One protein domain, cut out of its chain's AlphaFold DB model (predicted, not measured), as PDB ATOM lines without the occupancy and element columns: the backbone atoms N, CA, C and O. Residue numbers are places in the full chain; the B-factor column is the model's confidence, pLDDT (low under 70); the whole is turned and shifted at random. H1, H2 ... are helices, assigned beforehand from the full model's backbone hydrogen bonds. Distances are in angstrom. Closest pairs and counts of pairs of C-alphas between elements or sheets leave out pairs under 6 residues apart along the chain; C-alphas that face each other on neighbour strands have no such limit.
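This is residues 4 to 64 of the 197 residues of an uncharacterized protein of Bifidobacterium pseudolongum subsp. globosum (UniProt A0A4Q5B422). Helices H2 and H3 make a V, joined at its point by residues 41 to 46, and H1 lies between the arms, set off to one side of the V, packed mainly on H2 and running nearly parallel to H3. Residues 16 to 25 fold back from the end of H1 to the start of H2, and the later part of H3 runs on beyond its contact with H1. The printed part has 61 residues with three named helices, H1, H2 and H3 in that order, and no named strand; the class is all helix. It is compact, with a radius of gyration of the C-alphas of 11.7 A, and spans 36 by 25 by 15 A.

Start at H1, residues 4 to 15, and compare it with H2, residues 26 to 40. They touch, and their closest C-alphas, those of Asn 5 and Ala 35, are 5.4 A apart. They are a helical hairpin, running opposite ways at a tilt of 38 degrees, only just steep. Go on to H3, residues 47 to 64, which touches H1 with its residues 47 to 54 alone; the closest C-alphas, those of Arg 10 and Phe 50, are 7.6 A apart. H1 and H3 run the same way at a shallow tilt of 16 degrees. H2 and H3 only just touch, with 3 pairs of C-alphas within 8 A, through residues 36 to 40 of H2 and residue 47 of H3 alone. Their closest C-alphas are those of Glu 40 and Leu 47, 6.6 A apart; the two are a helical hairpin, running opposite ways at a steep tilt of 45 degrees. The helix packing is mostly crossed, but only just: 1 of the 3 touching pairs is at a shallow tilt. In H1, H2 and H3 every O i to N i+4 pair is within hydrogen-bond range.

Find C-alpha 4 at (159.707, 150.306, 127.983); from there H1 runs 16.2 A to C-alpha 15. Pick up H2 at C-alpha 26, at (171.739, 156.243, 144.307), and trace it 20.8 A to C-alpha 40. H3, the longest helix with 18 residues, runs 25.4 A from C-alpha 47 to C-alpha 64 at (160.789, 132.013, 150.991).

The C-alphas of Pro 43 and Ala 64, the two farthest apart, are 36.2 A from each other. The printed part has no cut, and both links are short, with 10 residues between H1 and H2 and 6 between H2 and H3. The mean pLDDT of the printed part is 85.5, and no printed residue is under 70.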
ATOM      1  N   ILE A   4     158.297 150.177 127.581       73.19
ATOM      2  CA  ILE A   4     159.707 150.306 127.983       73.19
ATOM      3  C   ILE A   4     159.852 150.770 129.439       73.19
ATOM      4  O   ILE A   4     160.740 150.295 130.137       73.19
ATOM      5  N   ASN A   5     158.987 151.672 129.911       75.06
ATOM      6  CA  ASN A   5     159.093 152.223 131.267       75.06
ATOM      7  C   ASN A   5     158.577 151.245 132.331       75.06
ATOM      8  O   ASN A   5     159.188 151.120 133.390       75.06
ATOM      9  N   PHE A   6     157.496 150.520 132.032       77.00
ATOM     10  CA  PHE A   6     156.945 149.485 132.904       77.00
ATOM     11  C   PHE A   6     157.918 148.307 133.062       77.00
ATOM     12  O   PHE A   6     158.211 147.884 134.180       77.00
ATOM     13  N   GLU A   7     158.502 147.830 131.960       83.50
ATOM     14  CA  GLU A   7     159.509 146.763 132.003       83.50
ATOM     15  C   GLU A   7     160.826 147.228 132.647       83.50
ATOM     16  O   GLU A   7     161.472 146.456 133.353       83.50
ATOM     17  N   ALA A   8     161.208 148.501 132.492       84.19
ATOM     18  CA  ALA A   8     162.359 149.068 133.197       84.19
ATOM     19  C   ALA A   8     162.141 149.132 134.719       84.19
ATOM     20  O   ALA A   8     163.054 148.799 135.475       84.19
ATOM     21  N   LEU A   9     160.941 149.513 135.178       85.81
ATOM     22  CA  LEU A   9     160.571 149.488 136.599       85.81
ATOM     23  C   LEU A   9     160.648 148.078 137.174       85.81
ATOM     24  O   LEU A   9     161.258 147.863 138.218       85.81
ATOM     25  N   ARG A  10     160.066 147.114 136.459       86.31
ATOM     26  CA  ARG A  10     160.073 145.705 136.849       86.31
ATOM     27  C   ARG A  10     161.484 145.125 136.893       86.31
ATOM     28  O   ARG A  10     161.829 144.446 137.856       86.31
ATOM     29  N   GLY A  11     162.305 145.426 135.890       85.62
ATOM     30  CA  GLY A  11     163.697 144.988 135.832       85.62
ATOM     31  C   GLY A  11     164.535 145.526 136.991       85.62
ATOM     32  O   GLY A  11     165.292 144.770 137.592       85.62
ATOM     33  N   LEU A  12     164.363 146.804 137.346       86.56
ATOM     34  CA  LEU A  12     165.039 147.397 138.503       86.56
ATOM     35  C   LEU A  12     164.547 146.785 139.819       86.56
ATOM     36  O   LEU A  12     165.367 146.435 140.656       86.56
ATOM     37  N   TRP A  13     163.239 146.586 139.980       89.56
ATOM     38  CA  TRP A  13     162.690 145.986 141.198       89.56
ATOM     39  C   TRP A  13     163.209 144.557 141.429       89.56
ATOM     40  O   TRP A  13     163.623 144.213 142.532       89.56
ATOM     41  N   LEU A  14     163.261 143.737 140.373       85.62
ATOM     42  CA  LEU A  14     163.785 142.368 140.449       85.62
ATOM     43  C   LEU A  14     165.293 142.320 140.703       85.62
ATOM     44  O   LEU A  14     165.751 141.460 141.446       85.62
ATOM     45  N   ALA A  15     166.065 143.227 140.100       84.19
ATOM     46  CA  ALA A  15     167.521 143.246 140.248       84.19
ATOM     47  C   ALA A  15     167.979 143.548 141.683       84.19
ATOM     48  O   ALA A  15     169.081 143.157 142.059       84.19
ATOM     49  N   TYR A  16     167.143 144.231 142.466       83.31
ATOM     50  CA  TYR A  16     167.481 144.693 143.811       83.31
ATOM     51  C   TYR A  16     166.560 144.134 144.905       83.31
ATOM     52  O   TYR A  16     166.657 144.564 146.049       83.31
ATOM     53  N   GLY A  17     165.678 143.180 144.574       79.44
ATOM     54  CA  GLY A  17     164.760 142.563 145.545       79.44
ATOM     55  C   GLY A  17     163.765 143.554 146.168       79.44
ATOM     56  O   GLY A  17     163.326 143.387 147.307       79.44
ATOM     57  N   GLY A  18     163.446 144.636 145.457       87.50
ATOM     58  CA  GLY A  18     162.682 145.748 146.006       87.50
ATOM     59  C   GLY A  18     162.955 147.078 145.313       87.50
ATOM     60  O   GLY A  18     163.603 147.155 144.270       87.50
ATOM     61  N   GLU A  19     162.445 148.155 145.911       89.19
ATOM     62  CA  GLU A  19     162.851 149.506 145.528       89.19
ATOM     63  C   GLU A  19     164.346 149.697 145.838       89.19
ATOM     64  O   GLU A  19     164.746 149.458 146.979       89.19
ATOM     65  N   PRO A  20     165.174 150.123 144.863       88.19
ATOM     66  CA  PRO A  20     166.597 150.332 145.100       88.19
ATOM     67  C   PRO A  20     166.826 151.380 146.187       88.19
ATOM     68  O   PRO A  20     166.202 152.447 146.172       88.19
ATOM     69  N   ASP A  21     167.745 151.094 147.103       91.81
ATOM     70  CA  ASP A  21     168.045 151.981 148.221       91.81
ATOM     71  C   ASP A  21     168.747 153.265 147.742       91.81
ATOM     72  O   ASP A  21     169.680 153.239 146.935       91.81
ATOM     73  N   LYS A  22     168.293 154.417 148.236       86.00
ATOM     74  CA  LYS A  22     168.782 155.734 147.801       86.00
ATOM     75  C   LYS A  22     170.221 156.038 148.251       86.00
ATOM     76  O   LYS A  22     170.875 156.867 147.626       86.00
ATOM     77  N   GLU A  23     170.681 155.433 149.345       84.44
ATOM     78  CA  GLU A  23     171.984 155.677 149.972       84.44
ATOM     79  C   GLU A  23     173.006 154.651 149.480       84.44
ATOM     80  O   GLU A  23     174.111 155.021 149.088       84.44
ATOM     81  N   LEU A  24     172.606 153.379 149.406       81.06
ATOM     82  CA  LEU A  24     173.455 152.292 148.920       81.06
ATOM     83  C   LEU A  24     173.543 152.258 147.387       81.06
ATOM     84  O   LEU A  24     174.554 151.831 146.832       81.06
ATOM     85  N   GLN A  25     172.486 152.678 146.681       86.38
ATOM     86  CA  GLN A  25     172.364 152.537 145.224       86.38
ATOM     87  C   GLN A  25     171.731 153.782 144.564       86.38
ATOM     88  O   GLN A  25     170.728 153.683 143.844       86.38
ATOM     89  N   PRO A  26     172.336 154.973 144.728       88.50
ATOM     90  CA  PRO A  26     171.739 156.243 144.307       88.50
ATOM     91  C   PRO A  26     171.424 156.310 142.804       88.50
ATOM     92  O   PRO A  26     170.406 156.877 142.402       88.50
ATOM     93  N   GLU A  27     172.257 155.706 141.951       87.00
ATOM     94  CA  GLU A  27     172.021 155.682 140.503       87.00
ATOM     95  C   GLU A  27     170.836 154.792 140.108       87.00
ATOM     96  O   GLU A  27     170.043 155.162 139.238       87.00
ATOM     97  N   ALA A  28     170.697 153.626 140.743       82.81
ATOM     98  CA  ALA A  28     169.591 152.707 140.492       82.81
ATOM     99  C   ALA A  28     168.277 153.275 141.036       82.81
ATOM    100  O   ALA A  28     167.268 153.259 140.329       82.81
ATOM    101  N   HIS A  29     168.318 153.875 142.230       88.56
ATOM    102  CA  HIS A  29     167.196 154.597 142.821       88.56
ATOM    103  C   HIS A  29     166.746 155.758 141.922       88.56
ATOM    104  O   HIS A  29     165.563 155.895 141.606       88.56
ATOM    105  N   GLY A  30     167.692 156.547 141.400       90.56
ATOM    106  CA  GLY A  30     167.401 157.628 140.458       90.56
ATOM    107  C   GLY A  30     166.733 157.145 139.164       90.56
ATOM    108  O   GLY A  30     165.765 157.754 138.703       90.56
ATOM    109  N   ARG A  31     167.198 156.025 138.591       89.88
ATOM    110  CA  ARG A  31     166.586 155.412 137.395       89.88
ATOM    111  C   ARG A  31     165.193 154.858 137.682       89.88
ATOM    112  O   ARG A  31     164.294 155.049 136.863       89.88
ATOM    113  N   TYR A  32     165.006 154.231 138.839       88.62
ATOM    114  CA  TYR A  32     163.719 153.708 139.286       88.62
ATOM    115  C   TYR A  32     162.694 154.838 139.440       88.62
ATOM    116  O   TYR A  32     161.619 154.790 138.840       88.62
ATOM    117  N   MET A  33     163.065 155.922 140.126       92.31
ATOM    118  CA  MET A  33     162.207 157.094 140.303       92.31
ATOM    119  C   MET A  33     161.893 157.803 138.982       92.31
ATOM    120  O   MET A  33     160.750 158.206 138.753       92.31
ATOM    121  N   ALA A  34     162.866 157.912 138.074       89.06
ATOM    122  CA  ALA A  34     162.645 158.486 136.749       89.06
ATOM    123  C   ALA A  34     161.656 157.655 135.912       89.06
ATOM    124  O   ALA A  34     160.753 158.221 135.290       89.06
ATOM    125  N   ALA A  35     161.786 156.324 135.930       87.50
ATOM    126  CA  ALA A  35     160.867 155.421 135.242       87.50
ATOM    127  C   ALA A  35     159.458 155.465 135.861       87.50
ATOM    128  O   ALA A  35     158.467 155.502 135.128       87.50
ATOM    129  N   ARG A  36     159.362 155.575 137.193       90.38
ATOM    130  CA  ARG A  36     158.093 155.679 137.932       90.38
ATOM    131  C   ARG A  36     157.341 156.960 137.571       90.38
ATOM    132  O   ARG A  36     156.182 156.894 137.175       90.38
ATOM    133  N   MET A  37     158.019 158.109 137.593       88.62
ATOM    134  CA  MET A  37     157.432 159.396 137.183       88.62
ATOM    135  C   MET A  37     157.049 159.430 135.696       88.62
ATOM    136  O   MET A  37     156.096 160.108 135.310       88.62
ATOM    137  N   ALA A  38     157.810 158.749 134.834       86.75
ATOM    138  CA  ALA A  38     157.492 158.659 133.412       86.75
ATOM    139  C   ALA A  38     156.235 157.811 133.160       86.75
ATOM    140  O   ALA A  38     155.426 158.174 132.307       86.75
ATOM    141  N   GLU A  39     156.054 156.723 133.911       85.94
ATOM    142  CA  GLU A  39     154.877 155.854 133.827       85.94
ATOM    143  C   GLU A  39     153.628 156.497 134.456       85.94
ATOM    144  O   GLU A  39     152.523 156.309 133.955       85.94
ATOM    145  N   GLU A  40     153.779 157.325 135.493       87.56
ATOM    146  CA  GLU A  40     152.673 158.071 136.119       87.56
ATOM    147  C   GLU A  40     152.023 159.082 135.166       87.56
ATOM    148  O   GLU A  40     150.811 159.282 135.167       87.56
ATOM    149  N   ARG A  41     152.830 159.719 134.312       86.88
ATOM    150  CA  ARG A  41     152.363 160.748 133.366       86.88
ATOM    151  C   ARG A  41     151.604 160.176 132.171       86.88
ATOM    152  O   ARG A  41     151.130 160.944 131.329       86.88
ATOM    153  N   ARG A  42     151.517 158.851 132.054       84.56
ATOM    154  CA  ARG A  42     150.820 158.198 130.952       84.56
ATOM    155  C   ARG A  42     149.308 158.178 131.192       84.56
ATOM    156  O   ARG A  42     148.873 157.860 132.294       84.56
ATOM    157  N   PRO A  43     148.487 158.443 130.160       81.94
ATOM    158  CA  PRO A  43     147.032 158.318 130.265       81.94
ATOM    159  C   PRO A  43     146.571 156.884 130.563       81.94
ATOM    160  O   PRO A  43     145.503 156.684 131.130       81.94
ATOM    161  N   ASP A  44     147.374 155.901 130.157       85.31
ATOM    162  CA  ASP A  44     147.178 154.460 130.314       85.31
ATOM    163  C   ASP A  44     148.128 153.860 131.369       85.31
ATOM    164  O   ASP A  44     148.571 152.725 131.221       85.31
ATOM    165  N   SER A  45     148.483 154.640 132.399       84.25
ATOM    166  CA  SER A  45     149.453 154.243 133.425       84.25
ATOM    167  C   SER A  45     149.119 152.898 134.069       84.25
ATOM    168  O   SER A  45     147.992 152.664 134.510       84.25
ATOM    169  N   ARG A  46     150.140 152.046 134.194       86.19
ATOM    170  CA  ARG A  46     150.042 150.721 134.827       86.19
ATOM    171  C   ARG A  46     150.711 150.662 136.202       86.19
ATOM    172  O   ARG A  46     151.010 149.583 136.705       86.19
ATOM    173  N   LEU A  47     150.954 151.813 136.834       86.56
ATOM    174  CA  LEU A  47     151.611 151.868 138.147       86.56
ATOM    175  C   LEU A  47     150.843 151.131 139.246       86.56
ATOM    176  O   LEU A  47     151.464 150.512 140.103       86.56
ATOM    177  N   SER A  48     149.509 151.155 139.216       86.81
ATOM    178  CA  SER A  48     148.698 150.395 140.174       86.81
ATOM    179  C   SER A  48     148.906 148.886 140.031       86.81
ATOM    180  O   SER A  48     149.053 148.198 141.040       86.81
ATOM    181  N   GLU A  49     148.977 148.383 138.794       88.25
ATOM    182  CA  GLU A  49     149.270 146.974 138.501       88.25
ATOM    183  C   GLU A  49     150.679 146.596 138.973       88.25
ATOM    184  O   GLU A  49     150.871 145.536 139.567       88.25
ATOM    185  N   PHE A  50     151.658 147.477 138.745       88.25
ATOM    186  CA  PHE A  50     153.027 147.290 139.224       88.25
ATOM    187  C   PHE A  50     153.094 147.237 140.756       88.25
ATOM    188  O   PHE A  50     153.713 146.330 141.302       88.25
ATOM    189  N   ASP A  51     152.443 148.167 141.458       88.88
ATOM    190  CA  ASP A  51     152.470 148.223 142.924       88.88
ATOM    191  C   ASP A  51     151.778 147.010 143.562       88.88
ATOM    192  O   ASP A  51     152.204 146.519 144.609       88.88
ATOM    193  N   GLU A  52     150.702 146.508 142.952       90.12
ATOM    194  CA  GLU A  52     150.042 145.282 143.403       90.12
ATOM    195  C   GLU A  52     150.928 144.051 143.184       90.12
ATOM    196  O   GLU A  52     151.079 143.231 144.096       90.12
ATOM    197  N   TRP A  53     151.562 143.955 142.013       90.88
ATOM    198  CA  TRP A  53     152.538 142.914 141.706       90.88
ATOM    199  C   TRP A  53     153.722 142.945 142.685       90.88
ATOM    200  O   TRP A  53     153.985 141.938 143.335       90.88
ATOM    201  N   ALA A  54     154.355 144.103 142.888       86.81
ATOM    202  CA  ALA A  54     155.509 144.272 143.774       86.81
ATOM    203  C   ALA A  54     155.202 143.882 145.232       86.81
ATOM    204  O   ALA A  54     156.017 143.243 145.893       86.81
ATOM    205  N   ARG A  55     154.002 144.205 145.745       87.38
ATOM    206  CA  ARG A  55     153.580 143.761 147.089       87.38
ATOM    207  C   ARG A  55     153.402 142.250 147.182       87.38
ATOM    208  O   ARG A  55     153.636 141.686 148.246       87.38
ATOM    209  N   ARG A  56     152.918 141.601 146.119       89.44
ATOM    210  CA  ARG A  56     152.770 140.141 146.097       89.44
ATOM    211  C   ARG A  56     154.135 139.463 146.072       89.44
ATOM    212  O   ARG A  56     154.374 138.621 146.922       89.44
ATOM    213  N   GLU A  57     155.013 139.887 145.170       84.81
ATOM    214  CA  GLU A  57     156.373 139.349 145.063       84.81
ATOM    215  C   GLU A  57     157.152 139.531 146.366       84.81
ATOM    216  O   GLU A  57     157.835 138.609 146.792       84.81
ATOM    217  N   ARG A  58     157.004 140.677 147.050       84.00
ATOM    218  CA  ARG A  58     157.667 140.880 148.343       84.00
ATOM    219  C   ARG A  58     157.206 139.880 149.402       84.00
ATOM    220  O   ARG A  58     158.036 139.335 150.109       84.00
ATOM    221  N   ARG A  59     155.902 139.594 149.479       83.75
ATOM    222  CA  ARG A  59     155.388 138.565 150.400       83.75
ATOM    223  C   ARG A  59     155.920 137.177 150.063       83.75
ATOM    224  O   ARG A  59     156.265 136.440 150.972       83.75
ATOM    225  N   GLU A  60     155.995 136.834 148.779       82.94
ATOM    226  CA  GLU A  60     156.547 135.548 148.338       82.94
ATOM    227  C   GLU A  60     158.050 135.434 148.660       82.94
ATOM    228  O   GLU A  60     158.505 134.365 149.063       82.94
ATOM    229  N   GLN A  61     158.808 136.532 148.547       78.88
ATOM    230  CA  GLN A  61     160.210 136.608 148.978       78.88
ATOM    231  C   GLN A  61     160.349 136.440 150.496       78.88
ATOM    232  O   GLN A  61     161.098 135.570 150.930       78.88
ATOM    233  N   ASP A  62     159.581 137.193 151.290       77.25
ATOM    234  CA  ASP A  62     159.614 137.108 152.756       77.25
ATOM    235  C   ASP A  62     159.219 135.686 153.243       77.25
ATOM    236  O   ASP A  62     159.809 135.140 154.176       77.25
ATOM    237  N   GLU A  63     158.241 135.038 152.591       79.31
ATOM    238  CA  GLU A  63     157.853 133.644 152.868       79.31
ATOM    239  C   GLU A  63     158.967 132.645 152.515       79.31
ATOM    240  O   GLU A  63     159.207 131.693 153.262       79.31
ATOM    241  N   ALA A  64     159.664 132.852 151.395       74.06
ATOM    242  CA  ALA A  64     160.789 132.013 150.991       74.06
ATOM    243  C   ALA A  64     161.996 132.168 151.931       74.06
ATOM    244  O   ALA A  64     162.623 131.170 152.286       74.06
TER     245      ALA A  64